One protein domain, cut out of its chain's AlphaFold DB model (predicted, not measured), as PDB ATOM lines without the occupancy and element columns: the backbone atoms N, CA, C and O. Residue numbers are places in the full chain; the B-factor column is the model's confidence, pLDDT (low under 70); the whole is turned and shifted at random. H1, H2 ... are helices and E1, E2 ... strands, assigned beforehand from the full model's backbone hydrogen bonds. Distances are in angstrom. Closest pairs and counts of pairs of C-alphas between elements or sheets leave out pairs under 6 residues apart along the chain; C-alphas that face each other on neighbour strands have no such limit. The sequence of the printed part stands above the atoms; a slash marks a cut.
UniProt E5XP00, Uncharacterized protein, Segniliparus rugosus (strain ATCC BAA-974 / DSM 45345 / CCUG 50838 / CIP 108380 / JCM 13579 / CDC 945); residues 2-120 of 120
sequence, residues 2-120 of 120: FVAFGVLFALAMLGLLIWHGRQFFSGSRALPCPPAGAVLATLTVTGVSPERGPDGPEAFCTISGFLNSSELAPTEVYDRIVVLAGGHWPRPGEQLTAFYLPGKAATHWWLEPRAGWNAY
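This is residues 2 to 120 of the 120 residues of an uncharacterized protein of Segniliparus rugosus (strain ATCC BAA-974 / DSM 45345 / CCUG 50838 / CIP 108380 / JCM 13579 / CDC 945) (UniProt E5XP00). One long helix, H1, sticks out like a handle from a small body made of a single six-stranded sheet that folds back on itself and is curled like part of a barrel. E5 and E4 make one leaf, E2, E3 and E6 the leaf facing it, and E1 is the hinge between them. The printed part has 119 residues, with one named helix and six named strands in the order H1 E1 E2 E3 E4 E5 E6; the sheet runs E5 E4 E1 E2 E3 E6, antiparallel throughout, and the class is mixed, helices and strands. The whole is loose, with a radius of gyration of the C-alphas of 17.9 A and spans of 61 by 42 by 23 A, H1 making much of the length.

H1, residues 2 to 25, is not on the sheet, with 0 pairs of C-alphas within 10 A; every O i to N i+4 pair in it is within hydrogen-bond range. E1, residues 39 to 51, and E2, residues 58 to 69, form a hairpin at 141 degrees, with N 44 and O 66 2.9 A apart. E2 and E3, residues 72 to 84, form a second hairpin at 163 degrees, with N 63 and O 79 2.8 A apart; E1 to E3 are a meander, each strand the antiparallel neighbour of the one before. E4, residues 95 to 100, is the antiparallel neighbour of E1, with N 41 and O 98 2.8 A apart, which completes a Greek key, a meander E1 E2 E3 whose first strand neighbours the fourth, E4. E5, residues 109 to 111, forms a hairpin with E4, with N 110 and O 99 2.8 A apart. E6, residues 117 to 119, is the antiparallel neighbour of E3, with N 82 and O 118 2.7 A apart. The closest C-alphas of the edge strands E5 and E6, those of Leu 111 and Ala 119, are 7.6 A apart.

H1 begins with C-alpha 2 at (66.809, 31.656, 75.718) and measures 34.9 A. E1, from C-alpha 39 at (20.632, 32.379, 56.721), measures 29.2 A and bends by 75 degrees at residue 46. E2 measures 31.1 A and bends by 61 degrees at residue 65; E3 measures 31.0 A and bends by 67 degrees at residue 75. E4 measures 15.3 A, and E6 ends with C-alpha 119 at (32.557, 23.158, 46.338).

The C-alphas of Phe 2 and Gly 93, the two farthest apart, are 61.7 A apart. Residues 2 to 24 stand free; the body without them spans 41 by 25 by 21 A. The printed part has no cut, and the link from H1 to E1 is long, with 13 residues. The model's pLDDT is under 70 at residues 20 to 33, 51 to 57 and 119 to 120.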
ATOM      1  N   PHE A   2      67.740  32.763  76.044       70.94
ATOM      2  CA  PHE A   2      66.809  31.656  75.718       70.94
ATOM      3  C   PHE A   2      65.305  31.956  75.896       70.94
ATOM      4  O   PHE A   2      64.503  31.561  75.058       70.94
ATOM      5  N   VAL A   3      64.919  32.707  76.934       81.06
ATOM      6  CA  VAL A   3      63.504  33.054  77.191       81.06
ATOM      7  C   VAL A   3      62.920  33.944  76.087       81.06
ATOM      8  O   VAL A   3      61.797  33.723  75.647       81.06
ATOM      9  N   ALA A   4      63.700  34.903  75.578       81.06
ATOM     10  CA  ALA A   4      63.265  35.787  74.497       81.06
ATOM     11  C   ALA A   4      63.044  35.016  73.184       81.06
ATOM     12  O   ALA A   4      62.057  35.250  72.493       81.06
ATOM     13  N   PHE A   5      63.914  34.044  72.882       85.06
ATOM     14  CA  PHE A   5      63.748  33.167  71.721       85.06
ATOM     15  C   PHE A   5      62.504  32.276  71.840       85.06
ATOM     16  O   PHE A   5      61.777  32.131  70.861       85.06
ATOM     17  N   GLY A   6      62.209  31.740  73.031       90.19
ATOM     18  CA  GLY A   6      60.999  30.944  73.262       90.19
ATOM     19  C   GLY A   6      59.705  31.739  73.057       90.19
ATOM     20  O   GLY A   6      58.780  31.257  72.404       90.19
ATOM     21  N   VAL A   7      59.658  32.983  73.545       91.56
ATOM     22  CA  VAL A   7      58.492  33.871  73.371       91.56
ATOM     23  C   VAL A   7      58.283  34.238  71.901       91.56
ATOM     24  O   VAL A   7      57.160  34.166  71.405       91.56
ATOM     25  N   LEU A   8      59.356  34.576  71.180       91.75
ATOM     26  CA  LEU A   8      59.276  34.878  69.748       91.75
ATOM     27  C   LEU A   8      58.802  33.668  68.935       91.75
ATOM     28  O   LEU A   8      57.980  33.823  68.036       91.75
ATOM     29  N   PHE A   9      59.263  32.463  69.282       93.38
ATOM     30  CA  PHE A   9      58.843  31.237  68.609       93.38
ATOM     31  C   PHE A   9      57.360  30.923  68.849       93.38
ATOM     32  O   PHE A   9      56.642  30.584  67.909       93.38
ATOM     33  N   ALA A  10      56.873  31.101  70.081       92.31
ATOM     34  CA  ALA A  10      55.461  30.905  70.410       92.31
ATOM     35  C   ALA A  10      54.549  31.897  69.665       92.31
ATOM     36  O   ALA A  10      53.519  31.499  69.122       92.31
ATOM     37  N   LEU A  11      54.949  33.171  69.577       94.12
ATOM     38  CA  LEU A  11      54.214  34.187  68.814       94.12
ATOM     39  C   LEU A  11      54.230  33.897  67.308       94.12
ATOM     40  O   LEU A  11      53.202  34.054  66.650       94.12
ATOM     41  N   ALA A  12      55.359  33.429  66.770       92.44
ATOM     42  CA  ALA A  12      55.464  33.025  65.372       92.44
ATOM     43  C   ALA A  12      54.560  31.822  65.058       92.44
ATOM     44  O   ALA A  12      53.816  31.866  64.079       92.44
ATOM     45  N   MET A  13      54.550  30.787  65.910       91.94
ATOM     46  CA  MET A  13      53.641  29.644  65.758       91.94
ATOM     47  C   MET A  13      52.174  30.063  65.848       91.94
ATOM     48  O   MET A  13      51.369  29.611  65.038       91.94
ATOM     49  N   LEU A  14      51.821  30.934  66.796       91.12
ATOM     50  CA  LEU A  14      50.454  31.433  66.931       91.12
ATOM     51  C   LEU A  14      50.030  32.232  65.692       91.12
ATOM     52  O   LEU A  14      48.936  32.027  65.171       91.12
ATOM     53  N   GLY A  15      50.910  33.098  65.183       88.88
ATOM     54  CA  GLY A  15      50.677  33.846  63.949       88.88
ATOM     55  C   GLY A  15      50.480  32.928  62.742       88.88
ATOM     56  O   GLY A  15      49.550  33.129  61.963       88.88
ATOM     57  N   LEU A  16      51.299  31.879  62.628       87.06
ATOM     58  CA  LEU A  16      51.215  30.895  61.549       87.06
ATOM     59  C   LEU A  16      49.931  30.058  61.647       87.06
ATOM     60  O   LEU A  16      49.280  29.813  60.634       87.06
ATOM     61  N   LEU A  17      49.506  29.702  62.863       83.75
ATOM     62  CA  LEU A  17      48.255  28.985  63.113       83.75
ATOM     63  C   LEU A  17      47.027  29.836  62.759       83.75
ATOM     64  O   LEU A  17      46.097  29.340  62.126       83.75
ATOM     65  N   ILE A  18      47.029  31.125  63.115       82.44
ATOM     66  CA  ILE A  18      45.960  32.065  62.743       82.44
ATOM     67  C   ILE A  18      45.943  32.278  61.225       82.44
ATOM     68  O   ILE A  18      44.870  32.305  60.622       82.44
ATOM     69  N   TRP A  19      47.112  32.411  60.594       74.06
ATOM     70  CA  TRP A  19      47.223  32.587  59.146       74.06
ATOM     71  C   TRP A  19      46.703  31.364  58.384       74.06
ATOM     72  O   TRP A  19      45.804  31.517  57.560       74.06
ATOM     73  N   HIS A  20      47.162  30.157  58.726       64.81
ATOM     74  CA  HIS A  20      46.650  28.923  58.126       64.81
ATOM     75  C   HIS A  20      45.169  28.695  58.438       64.81
ATOM     76  O   HIS A  20      44.405  28.337  57.546       64.81
ATOM     77  N   GLY A  21      44.722  28.964  59.668       59.50
ATOM     78  CA  GLY A  21      43.311  28.846  60.039       59.50
ATOM     79  C   GLY A  21      42.411  29.723  59.166       59.50
ATOM     80  O   GLY A  21      41.391  29.256  58.666       59.50
ATOM     81  N   ARG A  22      42.816  30.969  58.891       58.72
ATOM     82  CA  ARG A  22      42.056  31.884  58.022       58.72
ATOM     83  C   ARG A  22      41.938  31.390  56.582       58.72
ATOM     84  O   ARG A  22      40.899  31.621  55.977       58.72
ATOM     85  N   GLN A  23      42.952  30.697  56.064       52.53
ATOM     86  CA  GLN A  23      42.935  30.128  54.711       52.53
ATOM     87  C   GLN A  23      41.939  28.976  54.586       52.53
ATOM     88  O   GLN A  23      41.284  28.833  53.561       52.53
ATOM     89  N   PHE A  24      41.776  28.182  55.646       45.62
ATOM     90  CA  PHE A  24      40.768  27.128  55.662       45.62
ATOM     91  C   PHE A  24      39.341  27.696  55.675       45.62
ATOM     92  O   PHE A  24      38.459  27.112  55.050       45.62
ATOM     93  N   PHE A  25      39.086  28.806  56.370       46.38
ATOM     94  CA  PHE A  25      37.734  29.366  56.521       46.38
ATOM     95  C   PHE A  25      37.278  30.289  55.377       46.38
ATOM     96  O   PHE A  25      36.114  30.677  55.375       46.38
ATOM     97  N   SER A  26      38.147  30.639  54.425       46.91
ATOM     98  CA  SER A  26      37.842  31.603  53.354       46.91
ATOM     99  C   SER A  26      37.433  30.988  52.007       46.91
ATOM    100  O   SER A  26      37.374  31.714  51.022       46.91
ATOM    101  N   GLY A  27      37.197  29.675  51.942       48.84
ATOM    102  CA  GLY A  27      36.610  29.005  50.774       48.84
ATOM    103  C   GLY A  27      35.127  28.736  51.007       48.84
ATOM    104  O   GLY A  27      34.736  28.338  52.113       48.84
ATOM    105  N   SER A  28      34.291  28.976  50.002       52.69
ATOM    106  CA  SER A  28      32.870  28.637  50.051       52.69
ATOM    107  C   SER A  28      32.719  27.116  49.977       52.69
ATOM    108  O   SER A  28      32.580  26.496  48.934       52.69
ATOM    109  N   ARG A  29      32.746  26.482  51.142       60.75
ATOM    110  CA  ARG A  29      32.549  25.040  51.301       60.75
ATOM    111  C   ARG A  29      31.105  24.624  51.003       60.75
ATOM    112  O   ARG A  29      30.172  25.095  51.642       60.75
ATOM    113  N   ALA A  30      30.888  23.637  50.147       55.66
ATOM    114  CA  ALA A  30      29.603  22.949  50.082       55.66
ATOM    115  C   ALA A  30      29.526  22.079  51.338       55.66
ATOM    116  O   ALA A  30      29.973  20.933  51.354       55.66
ATOM    117  N   LEU A  31      29.074  22.663  52.444       59.69
ATOM    118  CA  LEU A  31      28.930  21.936  53.692       59.69
ATOM    119  C   LEU A  31      27.619  21.143  53.628       59.69
ATOM    120  O   LEU A  31      26.581  21.724  53.310       59.69
ATOM    121  N   PRO A  32      27.624  19.843  53.984       58.06
ATOM    122  CA  PRO A  32      26.399  19.045  54.064       58.06
ATOM    123  C   PRO A  32      25.388  19.622  55.066       58.06
ATOM    124  O   PRO A  32      24.200  19.329  54.986       58.06
ATOM    125  N   CYS A  33      25.856  20.459  55.995       67.19
ATOM    126  CA  CYS A  33      25.026  21.278  56.860       67.19
ATOM    127  C   CYS A  33      25.650  22.680  56.963       67.19
ATOM    128  O   CYS A  33      26.831  22.777  57.321       67.19
ATOM    129  N   PRO A  34      24.913  23.759  56.654       73.31
ATOM    130  CA  PRO A  34      25.428  25.110  56.818       73.31
ATOM    131  C   PRO A  34      25.744  25.386  58.302       73.31
ATOM    132  O   PRO A  34      25.124  24.800  59.194       73.31
ATOM    133  N   PRO A  35      26.722  26.256  58.603       77.38
ATOM    134  CA  PRO A  35      27.096  26.540  59.983       77.38
ATOM    135  C   PRO A  35      25.933  27.164  60.764       77.38
ATOM    136  O   PRO A  35      25.069  27.842  60.205       77.38
ATOM    137  N   ALA A  36      25.928  26.958  62.084       79.81
ATOM    138  CA  ALA A  36      24.916  27.534  62.963       79.81
ATOM    139  C   ALA A  36      24.851  29.064  62.797       79.81
ATOM    140  O   ALA A  36      25.874  29.747  62.853       79.81
ATOM    141  N   GLY A  37      23.640  29.589  62.591       83.50
ATOM    142  CA  GLY A  37      23.403  31.014  62.335       83.50
ATOM    143  C   GLY A  37      23.533  31.440  60.869       83.50
ATOM    144  O   GLY A  37      23.421  32.631  60.585       83.50
ATOM    145  N   ALA A  38      23.756  30.509  59.937       88.75
ATOM    146  CA  ALA A  38      23.643  30.800  58.515       88.75
ATOM    147  C   ALA A  38      22.176  31.017  58.108       88.75
ATOM    148  O   ALA A  38      21.276  30.309  58.564       88.75
ATOM    149  N   VAL A  39      21.951  31.991  57.230       91.19
ATOM    150  CA  VAL A  39      20.632  32.379  56.721       91.19
ATOM    151  C   VAL A  39      20.507  31.958  55.261       91.19
ATOM    152  O   VAL A  39      21.479  32.006  54.504       91.19
ATOM    153  N   LEU A  40      19.304  31.532  54.872       92.19
ATOM    154  CA  LEU A  40      18.984  31.137  53.505       92.19
ATOM    155  C   LEU A  40      19.033  32.344  52.554       92.19
ATOM    156  O   LEU A  40      18.534  33.434  52.861       92.19
ATOM    157  N   ALA A  41      19.600  32.128  51.376       92.31
ATOM    158  CA  ALA A  41      19.643  33.090  50.291       92.31
ATOM    159  C   ALA A  41      19.539  32.401  48.927       92.31
ATOM    160  O   ALA A  41      19.703  31.188  48.781       92.31
ATOM    161  N   THR A  42      19.285  33.209  47.907       94.62
ATOM    162  CA  THR A  42      19.302  32.785  46.511       94.62
ATOM    163  C   THR A  42      20.482  33.441  45.817       94.62
ATOM    164  O   THR A  42      20.585  34.667  45.781       94.62
ATOM    165  N   LEU A  43      21.363  32.624  45.253       92.81
ATOM    166  CA  LEU A  43      22.435  33.070  44.379       92.81
ATOM    167  C   LEU A  43      21.926  33.087  42.937       92.81
ATOM    168  O   LEU A  43      21.560  32.052  42.387       92.81
ATOM    169  N   THR A  44      21.928  34.258  42.312       94.75
ATOM    170  CA  THR A  44      21.685  34.394  40.871       94.75
ATOM    171  C   THR A  44      23.018  34.404  40.147       94.75
ATOM    172  O   THR A  44      23.792  35.347  40.310       94.75
ATOM    173  N   VAL A  45      23.289  33.367  39.359       92.69
ATOM    174  CA  VAL A  45      24.539  33.234  38.604       92.69
ATOM    175  C   VAL A  45      24.545  34.241  37.458       92.69
ATOM    176  O   VAL A  45      23.634  34.261  36.634       92.69
ATOM    177  N   THR A  46      25.578  35.068  37.369       92.88
ATOM    178  CA  THR A  46      25.762  36.053  36.290       92.88
ATOM    179  C   THR A  46      26.893  35.676  35.348       92.88
ATOM    180  O   THR A  46      26.847  36.019  34.169       92.88
ATOM    181  N   GLY A  47      27.896  34.954  35.840       88.06
ATOM    182  CA  GLY A  47      29.040  34.528  35.050       88.06
ATOM    183  C   GLY A  47      29.491  33.135  35.450       88.06
ATOM    184  O   GLY A  47      29.423  32.749  36.615       88.06
ATOM    185  N   VAL A  48      29.949  32.378  34.460       88.31
ATOM    186  CA  VAL A  48      30.568  31.072  34.663       88.31
ATOM    187  C   VAL A  48      31.823  31.042  33.815       88.31
ATOM    188  O   VAL A  48      31.752  31.075  32.587       88.31
ATOM    189  N   SER A  49      32.972  31.012  34.477       85.06
ATOM    190  CA  SER A  49      34.264  30.862  33.823       85.06
ATOM    191  C   SER A  49      34.690  29.396  33.913       85.06
ATOM    192  O   SER A  49      34.882  28.891  35.026       85.06
ATOM    193  N   PRO A  50      34.807  28.680  32.781       72.06
ATOM    194  CA  PRO A  50      35.334  27.330  32.785       72.06
ATOM    195  C   PRO A  50      36.825  27.369  33.090       72.06
ATOM    196  O   PRO A  50      37.605  27.996  32.375       72.06
ATOM    197  N   GLU A  51      37.228  26.655  34.134       69.25
ATOM    198  CA  GLU A  51      38.629  26.499  34.482       69.25
ATOM    199  C   GLU A  51      38.981  25.023  34.346       69.25
ATOM    200  O   GLU A  51      38.698  24.184  35.198       69.25
ATOM    201  N   ARG A  52      39.540  24.665  33.193       61.69
ATOM    202  CA  ARG A  52      39.901  23.276  32.921       61.69
ATOM    203  C   ARG A  52      41.018  22.850  33.890       61.69
ATOM    204  O   ARG A  52      42.148  23.303  33.749       61.69
ATOM    205  N   GLY A  53      40.687  22.008  34.871       54.16
ATOM    206  CA  GLY A  53      41.647  21.280  35.716       54.16
ATOM    207  C   GLY A  53      42.094  19.962  35.070       54.16
ATOM    208  O   GLY A  53      41.501  19.552  34.073       54.16
ATOM    209  N   PRO A  54      43.164  19.327  35.581       48.16
ATOM    210  CA  PRO A  54      44.065  18.458  34.819       48.16
ATOM    211  C   PRO A  54      43.390  17.147  34.404       48.16
ATOM    212  O   PRO A  54      42.995  16.402  35.286       48.16
ATOM    213  N   ASP A  55      43.269  16.881  33.094       56.69
ATOM    214  CA  ASP A  55      43.005  15.589  32.416       56.69
ATOM    215  C   ASP A  55      42.322  14.456  33.233       56.69
ATOM    216  O   ASP A  55      42.716  13.292  33.161       56.69
ATOM    217  N   GLY A  56      41.289  14.780  34.015       64.44
ATOM    218  CA  GLY A  56      40.687  13.901  35.021       64.44
ATOM    219  C   GLY A  56      39.154  13.961  35.032       64.44
ATOM    220  O   GLY A  56      38.556  14.696  34.247       64.44
ATOM    221  N   PRO A  57      38.484  13.182  35.905       67.88
ATOM    222  CA  PRO A  57      37.019  13.073  35.948       67.88
ATOM    223  C   PRO A  57      36.313  14.291  36.574       67.88
ATOM    224  O   PRO A  57      35.089  14.296  36.688       67.88
ATOM    225  N   GLU A  58      37.068  15.302  36.998       73.81
ATOM    226  CA  GLU A  58      36.578  16.491  37.688       73.81
ATOM    227  C   GLU A  58      36.919  17.740  36.873       73.81
ATOM    228  O   GLU A  58      38.027  17.880  36.352       73.81
ATOM    229  N   ALA A  59      35.965  18.660  36.770       81.12
ATOM    230  CA  ALA A  59      36.143  19.942  36.106       81.12
ATOM    231  C   ALA A  59      35.920  21.074  37.107       81.12
ATOM    232  O   ALA A  59      34.991  21.022  37.904       81.12
ATOM    233  N   PHE A  60      36.744  22.116  37.056       82.25
ATOM    234  CA  PHE A  60      36.585  23.278  37.924       82.25
ATOM    235  C   PHE A  60      35.872  24.385  37.151       82.25
ATOM    236  O   PHE A  60      36.063  24.574  35.946       82.25
ATOM    237  N   CYS A  61      35.022  25.141  37.830       84.38
ATOM    238  CA  CYS A  61      34.514  26.380  37.272       84.38
ATOM    239  C   CYS A  61      34.381  27.440  38.341       84.38
ATOM    240  O   CYS A  61      34.066  27.155  39.493       84.38
ATOM    241  N   THR A  62      34.653  28.672  37.935       88.94
ATOM    242  CA  THR A  62      34.424  29.831  38.783       88.94
ATOM    243  C   THR A  62      33.059  30.397  38.436       88.94
ATOM    244  O   THR A  62      32.809  30.741  37.278       88.94
ATOM    245  N   ILE A  63      32.179  30.483  39.423       89.62
ATOM    246  CA  ILE A  63      30.882  31.138  39.311       89.62
ATOM    247  C   ILE A  63      30.968  32.541  39.908       89.62
ATOM    248  O   ILE A  63      31.618  32.770  40.929       89.62
ATOM    249  N   SER A  64      30.296  33.485  39.265       92.00
ATOM    250  CA  SER A  64      30.036  34.813  39.807       92.00
ATOM    251  C   SER A  64      28.541  35.080  39.798       92.00
ATOM    252  O   SER A  64      27.813  34.562  38.942       92.00
ATOM    253  N   GLY A  65      28.068  35.861  40.760       93.06
ATOM    254  CA  GLY A  65      26.646  36.133  40.886       93.06
ATOM    255  C   GLY A  65      26.292  37.085  42.013       93.06
ATOM    256  O   GLY A  65      27.160  37.632  42.686       93.06
ATOM    257  N   PHE A  66      24.989  37.242  42.230       95.06
ATOM    258  CA  PHE A  66      24.440  38.040  43.323       95.06
ATOM    259  C   PHE A  66      23.675  37.164  44.309       95.06
ATOM    260  O   PHE A  66      22.728  36.469  43.929       95.06
ATOM    261  N   LEU A  67      24.067  37.233  45.577       93.25
ATOM    262  CA  LEU A  67      23.315  36.709  46.709       93.25
ATOM    263  C   LEU A  67      22.203  37.684  47.084       93.25
ATOM    264  O   LEU A  67      22.456  38.864  47.331       93.25
ATOM    265  N   ASN A  68      20.985  37.162  47.168       93.06
ATOM    266  CA  ASN A  68      19.793  37.906  47.548       93.06
ATOM    267  C   ASN A  68      19.044  37.174  48.666       93.06
ATOM    268  O   ASN A  68      18.905  35.950  48.638       93.06
ATOM    269  N   SER A  69      18.543  37.924  49.644       91.06
ATOM    270  CA  SER A  69      17.668  37.436  50.716       91.06
ATOM    271  C   SER A  69      16.777  38.588  51.191       91.06
ATOM    272  O   SER A  69      17.033  39.741  50.849       91.06
ATOM    273  N   SER A  70      15.741  38.319  51.985       88.25
ATOM    274  CA  SER A  70      14.857  39.373  52.517       88.25
ATOM    275  C   SER A  70      15.599  40.395  53.387       88.25
ATOM    276  O   SER A  70      15.191  41.549  53.467       88.25
ATOM    277  N   GLU A  71      16.688  39.967  54.026       86.44
ATOM    278  CA  GLU A  71      17.497  40.772  54.952       86.44
ATOM    279  C   GLU A  71      18.842  41.218  54.351       86.44
ATOM    280  O   GLU A  71      19.617  41.912  55.006       86.44
ATOM    281  N   LEU A  72      19.132  40.832  53.103       89.88
ATOM    282  CA  LEU A  72      20.415  41.067  52.443       89.88
ATOM    283  C   LEU A  72      20.208  41.845  51.143       89.88
ATOM    284  O   LEU A  72      19.584  41.347  50.207       89.88
ATOM    285  N   ALA A  73      20.788  43.044  51.065       89.69
ATOM    286  CA  ALA A  73      20.899  43.764  49.800       89.69
ATOM    287  C   ALA A  73      21.707  42.934  48.780       89.69
ATOM    288  O   ALA A  73      22.633  42.232  49.201       89.69
ATOM    289  N   PRO A  74      21.416  43.029  47.466       90.88
ATOM    290  CA  PRO A  74      22.108  42.255  46.437       90.88
ATOM    291  C   PRO A  74      23.628  42.326  46.601       90.88
ATOM    292  O   PRO A  74      24.236  43.380  46.415       90.88
ATOM    293  N   THR A  75      24.232  41.209  47.007       93.38
ATOM    294  CA  THR A  75      25.659  41.144  47.335       93.38
ATOM    295  C   THR A  75      26.372  40.324  46.282       93.38
ATOM    296  O   THR A  75      26.059  39.152  46.085       93.38
ATOM    297  N   GLU A  76      27.327  40.943  45.600       93.06
ATOM    298  CA  GLU A  76      28.134  40.270  44.592       93.06
ATOM    299  C   GLU A  76      29.081  39.263  45.247       93.06
ATOM    300  O   GLU A  76      29.755  39.577  46.232       93.06
ATOM    301  N   VAL A  77      29.124  38.053  44.700       91.69
ATOM    302  CA  VAL A  77      29.981  36.979  45.189       91.69
ATOM    303  C   VAL A  77      30.612  36.187  44.062       91.69
ATOM    304  O   VAL A  77      30.113  36.126  42.937       91.69
ATOM    305  N   TYR A  78      31.730  35.565  44.416       89.50
ATOM    306  CA  TYR A  78      32.590  34.801  43.535       89.50
ATOM    307  C   TYR A  78      33.013  33.531  44.247       89.50
ATOM    308  O   TYR A  78      33.380  33.588  45.424       89.50
ATOM    309  N   ASP A  79      32.964  32.406  43.543       84.88
ATOM    310  CA  ASP A  79      33.388  31.131  44.103       84.88
ATOM    311  C   ASP A  79      33.821  30.125  43.040       84.88
ATOM    312  O   ASP A  79      33.410  30.211  41.883       84.88
ATOM    313  N   ARG A  80      34.652  29.163  43.440       85.25
ATOM    314  CA  ARG A  80      35.075  28.042  42.608       85.25
ATOM    315  C   ARG A  80      34.344  26.774  43.041       85.25
ATOM    316  O   ARG A  80      34.483  26.309  44.166       85.25
ATOM    317  N   ILE A  81      33.667  26.149  42.086       84.38
ATOM    318  CA  ILE A  81      33.031  24.846  42.261       84.38
ATOM    319  C   ILE A  81      33.727  23.778  41.415       84.38
ATOM    320  O   ILE A  81      34.333  24.058  40.377       84.38
ATOM    321  N   VAL A  82      33.599  22.536  41.856       83.69
ATOM    322  CA  VAL A  82      34.022  21.320  41.168       83.69
ATOM    323  C   VAL A  82      32.782  20.610  40.644       83.69
ATOM    324  O   VAL A  82      31.876  20.254  41.396       83.69
ATOM    325  N   VAL A  83      32.744  20.383  39.343       81.94
ATOM    326  CA  VAL A  83      31.717  19.602  38.665       81.94
ATOM    327  C   VAL A  83      32.288  18.210  38.412       81.94
ATOM    328  O   VAL A  83      33.289  18.050  37.713       81.94
ATOM    329  N   LEU A  84      31.659  17.200  39.009       81.00
ATOM    330  CA  LEU A  84      32.007  15.794  38.818       81.00
ATOM    331  C   LEU A  84      31.554  15.305  37.436       81.00
ATOM    332  O   LEU A  84      30.649  15.879  36.823       81.00
ATOM    333  N   ALA A  85      32.137  14.205  36.958       74.25
ATOM    334  CA  ALA A  85      31.722  13.553  35.719       74.25
ATOM    335  C   ALA A  85      30.200  13.293  35.695       74.25
ATOM    336  O   ALA A  85      29.659  12.601  36.556       74.25
ATOM    337  N   GLY A  86      29.509  13.856  34.697       72.31
ATOM    338  CA  GLY A  86      28.050  13.764  34.553       72.31
ATOM    339  C   GLY A  86      27.242  14.805  35.343       72.31
ATOM    340  O   GLY A  86      26.017  14.811  35.242       72.31
ATOM    341  N   GLY A  87      27.897  15.696  36.094       76.25
ATOM    342  CA  GLY A  87      27.257  16.828  36.761       76.25
ATOM    343  C   GLY A  87      26.752  17.891  35.778       76.25
ATOM    344  O   GLY A  87      27.313  18.093  34.699       76.25
ATOM    345  N   HIS A  88      25.678  18.592  36.150       82.50
ATOM    346  CA  HIS A  88      25.148  19.708  35.361       82.50
ATOM    347  C   HIS A  88      26.098  20.911  35.425       82.50
ATOM    348  O   HIS A  88      26.540  21.283  36.500       82.50
ATOM    349  N   TRP A  89      26.397  21.561  34.305       83.38
ATOM    350  CA  TRP A  89      27.221  22.771  34.324       83.38
ATOM    351  C   TRP A  89      26.378  24.001  34.699       83.38
ATOM    352  O   TRP A  89      25.336  24.188  34.064       83.38
ATOM    353  N   PRO A  90      26.793  24.856  35.657       86.12
ATOM    354  CA  PRO A  90      26.036  26.060  35.995       86.12
ATOM    355  C   PRO A  90      25.918  26.990  34.787       86.12
ATOM    356  O   PRO A  90      26.820  27.063  33.945       86.12
ATOM    357  N   ARG A  91      24.809  27.725  34.698       89.88
ATOM    358  CA  ARG A  91      24.566  28.669  33.594       89.88
ATOM    359  C   ARG A  91      24.274  30.077  34.108       89.88
ATOM    360  O   ARG A  91      23.596  30.218  35.123       89.88
ATOM    361  N   PRO A  92      24.712  31.133  33.398       91.94
ATOM    362  CA  PRO A  92      24.228  32.484  33.661       91.94
ATOM    363  C   PRO A  92      22.693  32.540  33.618       91.94
ATOM    364  O   PRO A  92      22.071  31.968  32.723       91.94
ATOM    365  N   GLY A  93      22.094  33.216  34.594       91.62
ATOM    366  CA  GLY A  93      20.651  33.276  34.829       91.62
ATOM    367  C   GLY A  93      20.103  32.157  35.721       91.62
ATOM    368  O   GLY A  93      18.949  32.242  36.141       91.62
ATOM    369  N   GLU A  94      20.895  31.130  36.045       91.75
ATOM    370  CA  GLU A  94      20.476  30.078  36.971       91.75
ATOM    371  C   GLU A  94      20.366  30.618  38.404       91.75
ATOM    372  O   GLU A  94      21.202  31.398  38.866       91.75
ATOM    373  N   GLN A  95      19.324  30.182  39.110       93.38
ATOM    374  CA  GLN A  95      19.130  30.470  40.525       93.38
ATOM    375  C   GLN A  95      19.531  29.250  41.351       93.38
ATOM    376  O   GLN A  95      18.997  28.149  41.182       93.38
ATOM    377  N   LEU A  96      20.493  29.455  42.243       90.31
ATOM    378  CA  LEU A  96      21.040  28.447  43.136       90.31
ATOM    379  C   LEU A  96      20.637  28.770  44.571       90.31
ATOM    380  O   LEU A  96      20.655  29.929  44.990       90.31
ATOM    381  N   THR A  97      20.297  27.745  45.342       91.56
ATOM    382  CA  THR A  97      20.121  27.895  46.784       91.56
ATOM    383  C   THR A  97      21.488  28.060  47.435       91.56
ATOM    384  O   THR A  97      22.418  27.297  47.157       91.56
ATOM    385  N   ALA A  98      21.606  29.047  48.312       91.25
ATOM    386  CA  ALA A  98      22.825  29.323  49.044       91.25
ATOM    387  C   ALA A  98      22.513  29.698  50.497       91.25
ATOM    388  O   ALA A  98      21.383  30.013  50.868       91.25
ATOM    389  N   PHE A  99      23.543  29.677  51.324       91.50
ATOM    390  CA  PHE A  99      23.509  30.081  52.718       91.50
ATOM    391  C   PHE A  99      24.605  31.107  52.953       91.50
ATOM    392  O   PHE A  99      25.672  31.014  52.353       91.50
ATOM    393  N   TYR A 100      24.379  32.063  53.842       91.44
ATOM    394  CA  TYR A 100      25.393  33.054  54.188       91.44
ATOM    395  C   TYR A 100      25.390  33.355  55.682       91.44
ATOM    396  O   TYR A 100      24.374  33.184  56.355       91.44
ATOM    397  N   LEU A 101      26.521  33.821  56.211       90.69
ATOM    398  CA  LEU A 101      26.559  34.386  57.560       90.69
ATOM    399  C   LEU A 101      26.137  35.863  57.535       90.69
ATOM    400  O   LEU A 101      26.772  36.657  56.824       90.69
ATOM    401  N   PRO A 102      25.137  36.270  58.342       89.50
ATOM    402  CA  PRO A 102      24.761  37.671  58.496       89.50
ATOM    403  C   PRO A 102      25.966  38.564  58.811       89.50
ATOM    404  O   PRO A 102      26.820  38.231  59.634       89.50
ATOM    405  N   GLY A 103      26.073  39.692  58.106       87.44
ATOM    406  CA  GLY A 103      27.209  40.617  58.216       87.44
ATOM    407  C   GLY A 103      28.505  40.163  57.528       87.44
ATOM    408  O   GLY A 103      29.474  40.921  57.521       87.44
ATOM    409  N   LYS A 104      28.551  38.961  56.931       87.81
ATOM    410  CA  LYS A 104      29.726  38.431  56.207       87.81
ATOM    411  C   LYS A 104      29.392  37.823  54.841       87.81
ATOM    412  O   LYS A 104      30.214  37.094  54.293       87.81
ATOM    413  N   ALA A 105      28.236  38.157  54.271       86.94
ATOM    414  CA  ALA A 105      27.715  37.541  53.048       86.94
ATOM    415  C   ALA A 105      28.708  37.499  51.872       86.94
ATOM    416  O   ALA A 105      28.791  36.491  51.187       86.94
ATOM    417  N   ALA A 106      29.520  38.546  51.687       85.94
ATOM    418  CA  ALA A 106      30.496  38.616  50.594       85.94
ATOM    419  C   ALA A 106      31.666  37.617  50.709       85.94
ATOM    420  O   ALA A 106      32.360  37.365  49.732       85.94
ATOM    421  N   THR A 107      31.933  37.081  51.906       84.38
ATOM    422  CA  THR A 107      33.126  36.249  52.177       84.38
ATOM    423  C   THR A 107      32.814  34.912  52.837       84.38
ATOM    424  O   THR A 107      33.636  34.009  52.780       84.38
ATOM    425  N   HIS A 108      31.668  34.793  53.510       86.62
ATOM    426  CA  HIS A 108      31.259  33.596  54.239       86.62
ATOM    427  C   HIS A 108      29.864  33.194  53.778       86.62
ATOM    428  O   HIS A 108      28.849  33.587  54.367       86.62
ATOM    429  N   TRP A 109      29.848  32.429  52.698       88.81
ATOM    430  CA  TRP A 109      28.652  31.875  52.101       88.81
ATOM    431  C   TRP A 109      28.956  30.502  51.511       88.81
ATOM    432  O   TRP A 109      30.115  30.120  51.349       88.81
ATOM    433  N   TRP A 110      27.901  29.741  51.255       87.50
ATOM    434  CA  TRP A 110      27.975  28.342  50.868       87.50
ATOM    435  C   TRP A 110      26.843  28.019  49.909       87.50
ATOM    436  O   TRP A 110      25.717  28.473  50.106       87.50
ATOM    437  N   LEU A 111      27.121  27.212  48.894       87.44
ATOM    438  CA  LEU A 111      26.068  26.621  48.080       87.44
ATOM    439  C   LEU A 111      25.400  25.471  48.826       87.44
ATOM    440  O   LEU A 111      26.046  24.742  49.582       87.44
ATOM    441  N   GLU A 112      24.111  25.281  48.565       85.75
ATOM    442  CA  GLU A 112      23.456  24.027  48.909       85.75
ATOM    443  C   GLU A 112      24.156  22.861  48.181       85.75
ATOM    444  O   GLU A 112      24.408  22.959  46.972       85.75
ATOM    445  N   PRO A 113      24.466  21.752  48.879       80.19
ATOM    446  CA  PRO A 113      24.987  20.553  48.239       80.19
ATOM    447  C   PRO A 113      24.059  20.084  47.112       80.19
ATOM    448  O   PRO A 113      22.869  19.855  47.322       80.19
ATOM    449  N   ARG A 114      24.610  19.902  45.911       76.44
ATOM    450  CA  ARG A 114      23.871  19.420  44.736       76.44
ATOM    451  C   ARG A 114      24.526  18.178  44.154       76.44
ATOM    452  O   ARG A 114      25.741  18.011  44.196       76.44
ATOM    453  N   ALA A 115      23.706  17.301  43.581       73.75
ATOM    454  CA  ALA A 115      24.188  16.083  42.944       73.75
ATOM    455  C   ALA A 115      25.151  16.413  41.788       73.75
ATOM    456  O   ALA A 115      24.799  17.133  40.855       73.75
ATOM    457  N   GLY A 116      26.365  15.864  41.858       73.62
ATOM    458  CA  GLY A 116      27.413  16.072  40.861       73.62
ATOM    459  C   GLY A 116      28.256  17.333  41.064       73.62
ATOM    460  O   GLY A 116      29.110  17.597  40.220       73.62
ATOM    461  N   TRP A 117      28.029  18.113  42.130       76.50
ATOM    462  CA  TRP A 117      28.812  19.307  42.465       76.50
ATOM    463  C   TRP A 117      29.497  19.127  43.820       76.50
ATOM    464  O   TRP A 117      28.845  18.772  44.800       76.50
ATOM    465  N   ASN A 118      30.783  19.458  43.891       70.00
ATOM    466  CA  ASN A 118      31.510  19.657  45.141       70.00
ATOM    467  C   ASN A 118      32.009  21.107  45.153       70.00
ATOM    468  O   ASN A 118      32.522  21.560  44.139       70.00
ATOM    469  N   ALA A 119      31.882  21.854  46.249       63.62
ATOM    470  CA  ALA A 119      32.557  23.158  46.338       63.62
ATOM    471  C   ALA A 119      33.922  23.018  47.025       63.62
ATOM    472  O   ALA A 119      34.130  22.062  47.781       63.62
ATOM    473  N   TYR A 120      34.844  23.921  46.683       52.69
ATOM    474  CA  TYR A 120      36.273  23.814  46.991       52.69
ATOM    475  C   TYR A 120      36.658  24.479  48.323       52.69
ATOM    476  O   TYR A 120      36.102  25.547  48.663       52.69
TER     477      TYR A 120